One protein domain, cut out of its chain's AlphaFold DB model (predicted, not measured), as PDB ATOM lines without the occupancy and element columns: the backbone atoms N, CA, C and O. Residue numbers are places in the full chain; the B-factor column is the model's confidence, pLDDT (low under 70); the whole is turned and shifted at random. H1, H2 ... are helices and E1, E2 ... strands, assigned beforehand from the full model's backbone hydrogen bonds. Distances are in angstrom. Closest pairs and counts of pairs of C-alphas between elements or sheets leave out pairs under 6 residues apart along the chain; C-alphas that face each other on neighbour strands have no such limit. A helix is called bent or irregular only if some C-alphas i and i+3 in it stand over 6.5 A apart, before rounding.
ATOM      1  N   MET A  21     -22.984 -26.828 -26.588       94.94
ATOM      2  CA  MET A  21     -24.330 -26.955 -27.155       94.94
ATOM      3  C   MET A  21     -24.737 -28.422 -27.302       94.94
ATOM      4  O   MET A  21     -23.925 -29.257 -27.710       94.94
ATOM      5  N   GLY A  22     -25.995 -28.720 -26.990       93.12
ATOM      6  CA  GLY A  22     -26.638 -30.000 -27.266       93.12
ATOM      7  C   GLY A  22     -27.143 -30.088 -28.706       93.12
ATOM      8  O   GLY A  22     -27.247 -29.084 -29.413       93.12
ATOM      9  N   GLU A  23     -27.471 -31.301 -29.154       86.62
ATOM     10  CA  GLU A  23     -27.983 -31.542 -30.512       86.62
ATOM     11  C   GLU A  23     -29.354 -30.883 -30.758       86.62
ATOM     12  O   GLU A  23     -29.682 -30.587 -31.906       86.62
ATOM     13  N   GLY A  24     -30.138 -30.618 -29.703       86.44
ATOM     14  CA  GLY A  24     -31.426 -29.923 -29.789       86.44
ATOM     15  C   GLY A  24     -31.324 -28.393 -29.853       86.44
ATOM     16  O   GLY A  24     -32.343 -27.725 -30.019       86.44
ATOM     17  N   GLY A  25     -30.109 -27.831 -29.775       86.50
ATOM     18  CA  GLY A  25     -29.873 -26.385 -29.780       86.50
ATOM     19  C   GLY A  25     -29.876 -25.736 -28.392       86.50
ATOM     20  O   GLY A  25     -29.694 -24.526 -28.286       86.50
ATOM     21  N   GLU A  26     -30.035 -26.512 -27.323       89.75
ATOM     22  CA  GLU A  26     -29.939 -26.035 -25.945       89.75
ATOM     23  C   GLU A  26     -28.481 -25.951 -25.443       89.75
ATOM     24  O   GLU A  26     -27.666 -26.831 -25.739       89.75
ATOM     25  N   PRO A  27     -28.115 -24.928 -24.649       91.56
ATOM     26  CA  PRO A  27     -26.811 -24.875 -23.996       91.56
ATOM     27  C   PRO A  27     -26.758 -25.887 -22.839       91.56
ATOM     28  O   PRO A  27     -27.384 -25.701 -21.797       91.56
ATOM     29  N   VAL A  28     -25.960 -26.944 -22.999       94.06
ATOM     30  CA  VAL A  28     -25.691 -27.941 -21.947       94.06
ATOM     31  C   VAL A  28     -24.805 -27.347 -20.853       94.06
ATOM     32  O   VAL A  28     -25.015 -27.605 -19.669       94.06
ATOM     33  N   LEU A  29     -23.810 -26.542 -21.240       92.62
ATOM     34  CA  LEU A  29     -23.002 -25.735 -20.323       92.62
ATOM     35  C   LEU A  29     -22.851 -24.322 -20.888       92.62
ATOM     36  O   LEU A  29     -22.393 -24.147 -22.018       92.62
ATOM     37  N   GLY A  30     -23.197 -23.319 -20.082       90.19
ATOM     38  CA  GLY A  30     -23.032 -21.906 -20.434       90.19
ATOM     39  C   GLY A  30     -21.595 -21.405 -20.259       90.19
ATOM     40  O   GLY A  30     -20.756 -22.062 -19.640       90.19
ATOM     41  N   TYR A  31     -21.324 -20.188 -20.736       87.94
ATOM     42  CA  TYR A  31     -19.969 -19.619 -20.779       87.94
ATOM     43  C   TYR A  31     -19.286 -19.467 -19.409       87.94
ATOM     44  O   TYR A  31     -18.073 -19.643 -19.295       87.94
ATOM     45  N   MET A  32     -20.061 -19.257 -18.342       86.56
ATOM     46  CA  MET A  32     -19.558 -19.224 -16.959       86.56
ATOM     47  C   MET A  32     -18.954 -20.563 -16.502       86.56
ATOM     48  O   MET A  32     -18.218 -20.625 -15.519       86.56
ATOM     49  N   GLN A  33     -19.253 -21.651 -17.214       89.81
ATOM     50  CA  GLN A  33     -18.758 -22.998 -16.946       89.81
ATOM     51  C   GLN A  33     -17.658 -23.423 -17.931       89.81
ATOM     52  O   GLN A  33     -17.371 -24.615 -18.038       89.81
ATOM     53  N   GLY A  34     -16.979 -22.477 -18.593       90.62
ATOM     54  CA  GLY A  34     -15.959 -22.759 -19.611       90.62
ATOM     55  C   GLY A  34     -14.883 -23.771 -19.188       90.62
ATOM     56  O   GLY A  34     -14.511 -24.642 -19.972       90.62
ATOM     57  N   LYS A  35     -14.443 -23.761 -17.920       90.38
ATOM     58  CA  LYS A  35     -13.516 -24.784 -17.392       90.38
ATOM     59  C   LYS A  35     -14.088 -26.206 -17.501       90.38
ATOM     60  O   LYS A  35     -13.379 -27.116 -17.916       90.38
ATOM     61  N   ARG A  36     -15.371 -26.400 -17.167       93.25
ATOM     62  CA  ARG A  36     -16.036 -27.711 -17.278       93.25
ATOM     63  C   ARG A  36     -16.152 -28.157 -18.734       93.25
ATOM     64  O   ARG A  36     -15.938 -29.334 -19.007       93.25
ATOM     65  N   CYS A  37     -16.416 -27.231 -19.661       93.38
ATOM     66  CA  CYS A  37     -16.400 -27.524 -21.098       93.38
ATOM     67  C   CYS A  37     -15.030 -28.073 -21.534       93.38
ATOM     68  O   CYS A  37     -14.957 -29.110 -22.194       93.38
ATOM     69  N   LEU A  38     -13.937 -27.430 -21.105       93.12
ATOM     70  CA  LEU A  38     -12.572 -27.885 -21.396       93.12
ATOM     71  C   LEU A  38     -12.244 -29.232 -20.738       93.12
ATOM     72  O   LEU A  38     -11.612 -30.078 -21.368       93.12
ATOM     73  N   ASP A  39     -12.694 -29.465 -19.504       94.31
ATOM     74  CA  ASP A  39     -12.506 -30.747 -18.817       94.31
ATOM     75  C   ASP A  39     -13.201 -31.898 -19.567       94.31
ATOM     76  O   ASP A  39     -12.647 -32.996 -19.674       94.31
ATOM     77  N   TYR A  40     -14.394 -31.660 -20.123       93.62
ATOM     78  CA  TYR A  40     -15.085 -32.634 -20.973       93.62
ATOM     79  C   TYR A  40     -14.345 -32.874 -22.283       93.62
ATOM     80  O   TYR A  40     -14.090 -34.030 -22.624       93.62
ATOM     81  N   LEU A  41     -13.930 -31.810 -22.974       91.56
ATOM     82  CA  LEU A  41     -13.143 -31.923 -24.200       91.56
ATOM     83  C   LEU A  41     -11.861 -32.738 -23.963       91.56
ATOM     84  O   LEU A  41     -11.576 -33.686 -24.695       91.56
ATOM     85  N   LYS A  42     -11.135 -32.442 -22.879       92.44
ATOM     86  CA  LYS A  42      -9.917 -33.159 -22.481       92.44
ATOM     87  C   LYS A  42     -10.170 -34.653 -22.275       92.44
ATOM     88  O   LYS A  42      -9.362 -35.466 -22.716       92.44
ATOM     89  N   LYS A  43     -11.277 -35.025 -21.626       92.88
ATOM     90  CA  LYS A  43     -11.649 -36.434 -21.416       92.88
ATOM     91  C   LYS A  43     -12.007 -37.139 -22.726       92.88
ATOM     92  O   LYS A  43     -11.561 -38.259 -22.949       92.88
ATOM     93  N   LEU A  44     -12.765 -36.489 -23.611       89.44
ATOM     94  CA  LEU A  44     -13.176 -37.058 -24.905       89.44
ATOM     95  C   LEU A  44     -11.989 -37.313 -25.849       89.44
ATOM     96  O   LEU A  44     -11.980 -38.287 -26.619       89.44
ATOM     97  N   CYS A  45     -10.988 -36.440 -25.768       89.12
ATOM     98  CA  CYS A  45      -9.774 -36.473 -26.575       89.12
ATOM     99  C   CYS A  45      -8.599 -37.178 -25.882       89.12
ATOM    100  O   CYS A  45      -7.503 -37.207 -26.435       89.12
ATOM    101  N   GLN A  46      -8.780 -37.754 -24.689       91.06
ATOM    102  CA  GLN A  46      -7.677 -38.383 -23.966       91.06
ATOM    103  C   GLN A  46      -7.049 -39.513 -24.797       91.06
ATOM    104  O   GLN A  46      -7.741 -40.413 -25.272       91.06
ATOM    105  N   GLY A  47      -5.727 -39.449 -24.984       90.38
ATOM    106  CA  GLY A  47      -4.978 -40.410 -25.799       90.38
ATOM    107  C   GLY A  47      -5.171 -40.261 -27.313       90.38
ATOM    108  O   GLY A  47      -4.643 -41.076 -28.061       90.38
ATOM    109  N   LYS A  48      -5.902 -39.240 -27.779       88.31
ATOM    110  CA  LYS A  48      -6.098 -38.938 -29.201       88.31
ATOM    111  C   LYS A  48      -5.417 -37.619 -29.535       88.31
ATOM    112  O   LYS A  48      -5.769 -36.578 -28.988       88.31
ATOM    113  N   THR A  49      -4.463 -37.669 -30.451       88.56
ATOM    114  CA  THR A  49      -3.756 -36.485 -30.962       88.56
ATOM    115  C   THR A  49      -4.294 -36.017 -32.309       88.56
ATOM    116  O   THR A  49      -3.984 -34.913 -32.738       88.56
ATOM    117  N   GLU A  50      -5.121 -36.837 -32.959       89.56
ATOM    118  CA  GLU A  50      -5.675 -36.577 -34.285       89.56
ATOM    119  C   GLU A  50      -7.202 -36.666 -34.292       89.56
ATOM    120  O   GLU A  50      -7.834 -37.297 -33.435       89.56
ATOM    121  N   VAL A  51      -7.804 -36.025 -35.294       88.06
ATOM    122  CA  VAL A  51      -9.243 -36.098 -35.547       88.06
ATOM    123  C   VAL A  51      -9.613 -37.517 -35.981       88.06
ATOM    124  O   VAL A  51      -8.921 -38.151 -36.773       88.06
ATOM    125  N   LEU A  52     -10.753 -38.011 -35.499       90.62
ATOM    126  CA  LEU A  52     -11.286 -39.307 -35.911       90.62
ATOM    127  C   LEU A  52     -11.764 -39.239 -37.372       90.62
ATOM    128  O   LEU A  52     -12.839 -38.703 -37.650       90.62
ATOM    129  N   ALA A  53     -10.971 -39.790 -38.294       92.25
ATOM    130  CA  ALA A  53     -11.189 -39.685 -39.741       92.25
ATOM    131  C   ALA A  53     -12.583 -40.156 -40.192       92.25
ATOM    132  O   ALA A  53     -13.217 -39.498 -41.014       92.25
ATOM    133  N   GLU A  54     -13.093 -41.249 -39.619       92.94
ATOM    134  CA  GLU A  54     -14.435 -41.774 -39.911       92.94
ATOM    135  C   GLU A  54     -15.533 -40.750 -39.586       92.94
ATOM    136  O   GLU A  54     -16.404 -40.473 -40.412       92.94
ATOM    137  N   LEU A  55     -15.454 -40.111 -38.412       92.88
ATOM    138  CA  LEU A  55     -16.415 -39.086 -38.002       92.88
ATOM    139  C   LEU A  55     -16.299 -37.828 -38.864       92.88
ATOM    140  O   LEU A  55     -17.317 -37.241 -39.232       92.88
ATOM    141  N   ALA A  56     -15.075 -37.435 -39.228       92.56
ATOM    142  CA  ALA A  56     -14.847 -36.307 -40.126       92.56
ATOM    143  C   ALA A  56     -15.451 -36.561 -41.517       92.56
ATOM    144  O   ALA A  56     -16.093 -35.675 -42.082       92.56
ATOM    145  N   GLN A  57     -15.310 -37.777 -42.054       94.19
ATOM    146  CA  GLN A  57     -15.929 -38.160 -43.324       94.19
ATOM    147  C   GLN A  57     -17.457 -38.196 -43.240       94.19
ATOM    148  O   GLN A  57     -18.120 -37.717 -44.160       94.19
ATOM    149  N   ASN A  58     -18.021 -38.717 -42.149       93.56
ATOM    150  CA  ASN A  58     -19.469 -38.716 -41.936       93.56
ATOM    151  C   ASN A  58     -20.011 -37.285 -41.884       93.56
ATOM    152  O   ASN A  58     -20.944 -36.952 -42.613       93.56
ATOM    153  N   LEU A  59     -19.346 -36.404 -41.132       92.56
ATOM    154  CA  LEU A  59     -19.690 -34.987 -41.080       92.56
ATOM    155  C   LEU A  59     -19.608 -34.328 -42.465       92.56
ATOM    156  O   LEU A  59     -20.512 -33.591 -42.855       92.56
ATOM    157  N   LYS A  60     -18.559 -34.624 -43.239       94.12
ATOM    158  CA  LYS A  60     -18.391 -34.119 -44.607       94.12
ATOM    159  C   LYS A  60     -19.526 -34.579 -45.527       94.12
ATOM    160  O   LYS A  60     -20.006 -33.786 -46.330       94.12
ATOM    161  N   LYS A  61     -19.977 -35.833 -45.423       95.06
ATOM    162  CA  LYS A  61     -21.107 -36.357 -46.214       95.06
ATOM    163  C   LYS A  61     -22.420 -35.678 -45.832       95.06
ATOM    164  O   LYS A  61     -23.110 -35.168 -46.711       95.06
ATOM    165  N   GLU A  62     -22.731 -35.623 -44.538       92.88
ATOM    166  CA  GLU A  62     -23.956 -34.997 -44.021       92.88
ATOM    167  C   GLU A  62     -24.077 -33.526 -44.424       92.88
ATOM    168  O   GLU A  62     -25.143 -33.059 -44.816       92.88
ATOM    169  N   THR A  63     -22.961 -32.802 -44.376       94.19
ATOM    170  CA  THR A  63     -22.914 -31.369 -44.681       94.19
ATOM    171  C   THR A  63     -22.681 -31.078 -46.161       94.19
ATOM    172  O   THR A  63     -22.444 -29.929 -46.518       94.19
ATOM    173  N   LYS A  64     -22.727 -32.088 -47.045       95.50
ATOM    174  CA  LYS A  64     -22.416 -31.948 -48.480       95.50
ATOM    175  C   LYS A  64     -21.105 -31.189 -48.709       95.50
ATOM    176  O   LYS A  64     -21.076 -30.139 -49.339       95.50
ATOM    177  N   ASN A  65     -20.021 -31.730 -48.161       94.12
ATOM    178  CA  ASN A  65     -18.703 -31.106 -48.152       94.12
ATOM    179  C   ASN A  65     -18.716 -29.717 -47.487       94.12
ATOM    180  O   ASN A  65     -18.207 -28.754 -48.052       94.12
ATOM    181  N   TYR A  66     -19.328 -29.621 -46.303       91.38
ATOM    182  CA  TYR A  66     -19.472 -28.388 -45.517       91.38
ATOM    183  C   TYR A  66     -20.289 -27.266 -46.182       91.38
ATOM    184  O   TYR A  66     -20.428 -26.192 -45.603       91.38
ATOM    185  N   ALA A  67     -20.894 -27.504 -47.350       93.69
ATOM    186  CA  ALA A  67     -21.759 -26.533 -48.019       93.69
ATOM    187  C   ALA A  67     -23.111 -26.348 -47.304       93.69
ATOM    188  O   ALA A  67     -23.729 -25.290 -47.394       93.69
ATOM    189  N   TYR A  68     -23.585 -27.372 -46.590       93.50
ATOM    190  CA  TYR A  68     -24.839 -27.357 -45.844       93.50
ATOM    191  C   TYR A  68     -24.577 -27.488 -44.340       93.50
ATOM    192  O   TYR A  68     -24.664 -28.568 -43.758       93.50
ATOM    193  N   MET A  69     -24.254 -26.360 -43.708       91.81
ATOM    194  CA  MET A  69     -23.926 -26.254 -42.277       91.81
ATOM    195  C   MET A  69     -25.063 -25.641 -41.445       91.81
ATOM    196  O   MET A  69     -24.835 -25.254 -40.304       91.81
ATOM    197  N   LYS A  70     -26.288 -25.565 -41.988       91.75
ATOM    198  CA  LYS A  70     -27.410 -24.813 -41.394       91.75
ATOM    199  C   LYS A  70     -27.676 -25.168 -39.925       91.75
ATOM    200  O   LYS A  70     -27.857 -24.274 -39.110       91.75
ATOM    201  N   ALA A  71     -27.657 -26.457 -39.582       89.69
ATOM    202  CA  ALA A  71     -27.844 -26.907 -38.201       89.69
ATOM    203  C   ALA A  71     -26.751 -26.363 -37.258       89.69
ATOM    204  O   ALA A  71     -27.055 -25.865 -36.179       89.69
ATOM    205  N   TYR A  72     -25.489 -26.389 -37.696       91.00
ATOM    206  CA  TYR A  72     -24.354 -25.882 -36.923       91.00
ATOM    207  C   TYR A  72     -24.374 -24.354 -36.826       91.00
ATOM    208  O   TYR A  72     -24.188 -23.820 -35.739       91.00
ATOM    209  N   SER A  73     -24.674 -23.643 -37.919       90.62
ATOM    210  CA  SER A  73     -24.810 -22.181 -37.882       90.62
ATOM    211  C   SER A  73     -25.948 -21.725 -36.969       90.62
ATOM    212  O   SER A  73     -25.785 -20.745 -36.250       90.62
ATOM    213  N   SER A  74     -27.071 -22.451 -36.940       92.00
ATOM    214  CA  SER A  74     -28.148 -22.178 -35.980       92.00
ATOM    215  C   SER A  74     -27.694 -22.430 -34.542       92.00
ATOM    216  O   SER A  74     -27.968 -21.609 -33.673       92.00
ATOM    217  N   ALA A  75     -26.940 -23.504 -34.286       92.81
ATOM    218  CA  ALA A  75     -26.374 -23.758 -32.962       92.81
ATOM    219  C   ALA A  75     -25.399 -22.653 -32.520       92.81
ATOM    220  O   ALA A  75     -25.382 -22.287 -31.349       92.81
ATOM    221  N   PHE A  76     -24.617 -22.084 -33.443       92.00
ATOM    222  CA  PHE A  76     -23.737 -20.957 -33.133       92.00
ATOM    223  C   PHE A  76     -24.519 -19.701 -32.743       92.00
ATOM    224  O   PHE A  76     -24.165 -19.042 -31.768       92.00
ATOM    225  N   GLN A  77     -25.602 -19.399 -33.461       91.50
ATOM    226  CA  GLN A  77     -26.464 -18.263 -33.143       91.50
ATOM    227  C   GLN A  77     -27.105 -18.419 -31.757       91.50
ATOM    228  O   GLN A  77     -27.011 -17.512 -30.935       91.50
ATOM    229  N   LEU A  78     -27.647 -19.604 -31.458       93.12
ATOM    230  CA  LEU A  78     -28.213 -19.923 -30.142       93.12
ATOM    231  C   LEU A  78     -27.160 -19.858 -29.026       93.12
ATOM    232  O   LEU A  78     -27.448 -19.400 -27.921       93.12
ATOM    233  N   ALA A  79     -25.922 -20.272 -29.307       93.06
ATOM    234  CA  ALA A  79     -24.827 -20.145 -28.352       93.06
ATOM    235  C   ALA A  79     -24.550 -18.671 -28.017       93.06
ATOM    236  O   ALA A  79     -24.481 -18.333 -26.834       93.06
ATOM    237  N   ILE A  80     -24.453 -17.798 -29.027       91.56
ATOM    238  CA  ILE A  80     -24.249 -16.351 -28.845       91.56
ATOM    239  C   ILE A  80     -25.414 -15.734 -28.055       91.56
ATOM    240  O   ILE A  80     -25.186 -15.011 -27.085       91.56
ATOM    241  N   GLU A  81     -26.660 -16.070 -28.399       90.06
ATOM    242  CA  GLU A  81     -27.852 -15.619 -27.666       90.06
ATOM    243  C   GLU A  81     -27.818 -16.042 -26.193       90.06
ATOM    244  O   GLU A  81     -28.134 -15.238 -25.315       90.06
ATOM    245  N   SER A  82     -27.364 -17.265 -25.902       90.19
ATOM    246  CA  SER A  82     -27.216 -17.737 -24.521       90.19
ATOM    247  C   SER A  82     -26.192 -16.921 -23.728       90.19
ATOM    248  O   SER A  82     -26.387 -16.691 -22.535       90.19
ATOM    249  N   VAL A  83     -25.115 -16.454 -24.377       88.94
ATOM    250  CA  VAL A  83     -24.100 -15.608 -23.736       88.94
ATOM    251  C   VAL A  83     -24.683 -14.234 -23.437       88.94
ATOM    252  O   VAL A  83     -24.582 -13.776 -22.300       88.94
ATOM    253  N   ILE A  84     -25.337 -13.605 -24.419       86.06
ATOM    254  CA  ILE A  84     -25.944 -12.276 -24.262       86.06
ATOM    255  C   ILE A  84     -27.009 -12.300 -23.165       86.06
ATOM    256  O   ILE A  84     -26.947 -11.499 -22.233       86.06
ATOM    257  N   GLY A  85     -27.955 -13.244 -23.229       84.62
ATOM    258  CA  GLY A  85     -29.026 -13.353 -22.236       84.62
ATOM    259  C   GLY A  85     -28.477 -13.577 -20.828       84.62
ATOM    260  O   GLY A  85     -28.896 -12.923 -19.875       84.62
ATOM    261  N   LYS A  86     -27.459 -14.433 -20.693       80.62
ATOM    262  CA  LYS A  86     -26.844 -14.705 -19.393       80.62
ATOM    263  C   LYS A  86     -26.004 -13.530 -18.872       80.62
ATOM    264  O   LYS A  86     -26.017 -13.283 -17.668       80.62
ATOM    265  N   SER A  87     -25.343 -12.772 -19.747       77.75
ATOM    266  CA  SER A  87     -24.649 -11.528 -19.387       77.75
ATOM    267  C   SER A  87     -25.630 -10.463 -18.877       77.75
ATOM    268  O   SER A  87     -25.392  -9.846 -17.836       77.75
ATOM    269  N   GLN A  88     -26.792 -10.320 -19.527       75.94
ATOM    270  CA  GLN A  88     -27.863  -9.424 -19.075       75.94
ATOM    271  C   GLN A  88     -28.412  -9.819 -17.696       75.94
ATOM    272  O   GLN A  88     -28.592  -8.948 -16.847       75.94
ATOM    273  N   GLU A  89     -28.623 -11.115 -17.434       73.50
ATOM    274  CA  GLU A  89     -29.036 -11.601 -16.108       73.50
ATOM    275  C   GLU A  89     -28.008 -11.266 -15.016       73.50
ATOM    276  O   GLU A  89     -28.382 -10.824 -13.928       73.50
ATOM    277  N   VAL A  90     -26.714 -11.471 -15.291       71.44
ATOM    278  CA  VAL A  90     -25.626 -11.152 -14.350       71.44
ATOM    279  C   VAL A  90     -25.562  -9.647 -14.094       71.44
ATOM    280  O   VAL A  90     -25.464  -9.231 -12.939       71.44
ATOM    281  N   GLY A  91     -25.680  -8.835 -15.148       65.00
ATOM    282  CA  GLY A  91     -25.762  -7.382 -15.040       65.00
ATOM    283  C   GLY A  91     -26.938  -6.949 -14.166       65.00
ATOM    284  O   GLY A  91     -26.736  -6.223 -13.195       65.00
ATOM    285  N   ALA A  92     -28.143  -7.461 -14.444       65.31
ATOM    286  CA  ALA A  92     -29.352  -7.187 -13.669       65.31
ATOM    287  C   ALA A  92     -29.201  -7.580 -12.191       65.31
ATOM    288  O   ALA A  92     -29.532  -6.788 -11.314       65.31
ATOM    289  N   ALA A  93     -28.652  -8.761 -11.890       62.62
ATOM    290  CA  ALA A  93     -28.407  -9.190 -10.513       62.62
ATOM    291  C   ALA A  93     -27.424  -8.263  -9.771       62.62
ATOM    292  O   ALA A  93     -27.614  -8.005  -8.583       62.62
ATOM    293  N   SER A  94     -26.419  -7.726 -10.474       58.38
ATOM    294  CA  SER A  94     -25.460  -6.759  -9.922       58.38
ATOM    295  C   SER A  94     -26.127  -5.435  -9.529       58.38
ATOM    296  O   SER A  94     -25.792  -4.864  -8.494       58.38
ATOM    297  N   PHE A  95     -27.131  -4.973 -10.291       58.97
ATOM    298  CA  PHE A  95     -27.909  -3.770  -9.950       58.97
ATOM    299  C   PHE A  95     -28.668  -3.896  -8.619       58.97
ATOM    300  O   PHE A  95     -28.868  -2.894  -7.936       58.97
ATOM    301  N   PHE A  96     -29.100  -5.105  -8.249       62.50
ATOM    302  CA  PHE A  96     -29.836  -5.349  -7.004       62.50
ATOM    303  C   PHE A  96     -28.929  -5.662  -5.804       62.50
ATOM    304  O   PHE A  96     -29.420  -5.737  -4.678       62.50
ATOM    305  N   SER A  97     -27.619  -5.833  -6.007       56.78
ATOM    306  CA  SER A  97     -26.660  -5.988  -4.912       56.78
ATOM    307  C   SER A  97     -26.124  -4.632  -4.441       56.78
ATOM    308  O   SER A  97     -25.661  -3.829  -5.238       56.78
ATOM    309  N   THR A  98     -26.169  -4.384  -3.128       50.97
ATOM    310  CA  THR A  98     -25.760  -3.128  -2.457       50.97
ATOM    311  C   THR A  98     -24.277  -2.767  -2.630       50.97
ATOM    312  O   THR A  98     -23.874  -1.637  -2.361       50.97
ATOM    313  N   GLU A  99     -23.444  -3.708  -3.068       50.97
ATOM    314  CA  GLU A  99     -22.051  -3.434  -3.407       50.97
ATOM    315  C   GLU A  99     -21.994  -2.899  -4.838       50.97
ATOM    316  O   GLU A  99     -22.538  -3.516  -5.747       50.97
ATOM    317  N   LEU A 100     -21.332  -1.752  -5.022       43.94
ATOM    318  CA  LEU A 100     -21.127  -1.027  -6.280       43.94
ATOM    319  C   LEU A 100     -20.268  -1.847  -7.274       43.94
ATOM    320  O   LEU A 100     -19.192  -1.429  -7.696       43.94
ATOM    321  N   VAL A 101     -20.695  -3.063  -7.605       49.91
ATOM    322  CA  VAL A 101     -20.039  -3.950  -8.557       49.91
ATOM    323  C   VAL A 101     -20.428  -3.440  -9.935       49.91
ATOM    324  O   VAL A 101     -21.466  -3.782 -10.495       49.91
ATOM    325  N   SER A 102     -19.595  -2.503 -10.394       45.56
ATOM    326  CA  SER A 102     -19.368  -2.071 -11.770       45.56
ATOM    327  C   SER A 102     -20.404  -2.585 -12.770       45.56
ATOM    328  O   SER A 102     -20.314  -3.712 -13.252       45.56
ATOM    329  N   LEU A 103     -21.307  -1.688 -13.167       43.09
ATOM    330  CA  LEU A 103     -22.289  -1.827 -14.253       43.09
ATOM    331  C   LEU A 103     -21.668  -2.136 -15.637       43.09
ATOM    332  O   LEU A 103     -22.363  -2.160 -16.645       43.09
ATOM    333  N   ASN A 104     -20.362  -2.398 -15.683       45.44
ATOM    334  CA  ASN A 104     -19.562  -2.686 -16.864       45.44
ATOM    335  C   ASN A 104     -19.363  -4.195 -17.080       45.44
ATOM    336  O   ASN A 104     -18.421  -4.561 -17.774       45.44
ATOM    337  N   ALA A 105     -20.164  -5.062 -16.442       50.81
ATOM    338  CA  ALA A 105     -19.773  -6.445 -16.165       50.81
ATOM    339  C   ALA A 105     -19.215  -7.203 -17.380       50.81
ATOM    340  O   ALA A 105     -18.162  -7.808 -17.215       50.81
ATOM    341  N   GLU A 106     -19.791  -7.091 -18.587       56.56
ATOM    342  CA  GLU A 106     -19.112  -7.572 -19.811       56.56
ATOM    343  C   GLU A 106     -19.366  -6.742 -21.090       56.56
ATOM    344  O   GLU A 106     -18.724  -6.993 -22.103       56.56
ATOM    345  N   GLY A 107     -20.250  -5.732 -21.082       58.81
ATOM    346  CA  GLY A 107     -20.421  -4.791 -22.207       58.81
ATOM    347  C   GLY A 107     -20.954  -5.384 -23.518       58.81
ATOM    348  O   GLY A 107     -21.084  -4.651 -24.495       58.81
ATOM    349  N   VAL A 108     -21.278  -6.680 -23.551       65.00
ATOM    350  CA  VAL A 108     -21.748  -7.359 -24.761       65.00
ATOM    351  C   VAL A 108     -23.257  -7.240 -24.889       65.00
ATOM    352  O   VAL A 108     -23.999  -7.607 -23.976       65.00
ATOM    353  N   THR A 109     -23.715  -6.704 -26.015       67.50
ATOM    354  CA  THR A 109     -25.122  -6.315 -26.198       67.50
ATOM    355  C   THR A 109     -25.733  -6.868 -27.475       67.50
ATOM    356  O   THR A 109     -26.958  -6.946 -27.573       67.50
ATOM    357  N   SER A 110     -24.910  -7.287 -28.436       72.69
ATOM    358  CA  SER A 110     -25.363  -7.681 -29.762       72.69
ATOM    359  C   SER A 110     -24.664  -8.941 -30.275       72.69
ATOM    360  O   SER A 110     -23.555  -9.275 -29.867       72.69
ATOM    361  N   GLN A 111     -25.310  -9.647 -31.212       76.44
ATOM    362  CA  GLN A 111     -24.689 -10.792 -31.892       76.44
ATOM    363  C   GLN A 111     -23.454 -10.376 -32.705       76.44
ATOM    364  O   GLN A 111     -22.519 -11.158 -32.825       76.44
ATOM    365  N   SER A 112     -23.435  -9.145 -33.229       79.12
ATOM    366  CA  SER A 112     -22.308  -8.584 -33.989       79.12
ATOM    367  C   SER A 112     -21.066  -8.292 -33.148       79.12
ATOM    368  O   SER A 112     -20.015  -8.022 -33.718       79.12
ATOM    369  N   ASP A 113     -21.164  -8.369 -31.820       81.38
ATOM    370  CA  ASP A 113     -20.014  -8.206 -30.926       81.38
ATOM    371  C   ASP A 113     -19.147  -9.482 -30.864       81.38
ATOM    372  O   ASP A 113     -18.100  -9.491 -30.214       81.38
ATOM    373  N   PHE A 114     -19.583 -10.573 -31.509       84.81
ATOM    374  CA  PHE A 114     -18.944 -11.882 -31.431       84.81
ATOM    375  C   PHE A 114     -18.455 -12.392 -32.781       84.81
ATOM    376  O   PHE A 114     -19.210 -12.477 -33.747       84.81
TER     377      PHE A 114
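Overview. This is residues 21 to 114 of the 125 residues of an uncharacterized protein of bioreactor metagenome (UniProt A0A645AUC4). A loose, open frame: the long helix H3 makes one side, H1 begins near H3's middle at Tyr 31 and runs away from it, H2 stands beyond H3's first end, and the short strand E1 sits beside both H1 and H3. The unnamed tail, residues 97 to 114, folds back beside H3. The printed part has 94 residues, in the order E1, H1, H2, H3, mostly helix; it is loose, with a radius of gyration of the C-alphas of 17.7 A, spanning 55 by 31 by 21 A.

Arrangement. H3, residues 70 to 96, and H1, residues 31 to 44, are close but not clearly touching, the closest C-alphas, Tyr 31 and Val 83, being 6.5 A apart; they run opposite ways at a steep tilt of 43 degrees. E1, residues 27 to 29, pairs with no named strand; its closest C-alpha to H3 is Pro 27, 6.7 A from Ala 79. H2, residues 53 to 62, is apart from H1, H3 and E1. Every O i to N i+4 pair is within hydrogen-bond range in H2, 22 of 23 in H3 and 8 of 10 in H1.

Along the chain. H3 runs 39.6 A, from C-alpha 70 at (-27.410, -24.813, -41.394) to C-alpha 96 at (-29.836, -5.349, -7.004). H1 measures 19.2 A and is irregular, with C-alphas 32 and 35 8.2 A apart; H2 measures 14.3 A and E1 5.4 A.

Size, cuts and confidence. Residues 38 to 56 stand free. The printed part has no cut and no long link. Residues 91 to 109 have pLDDT under 70.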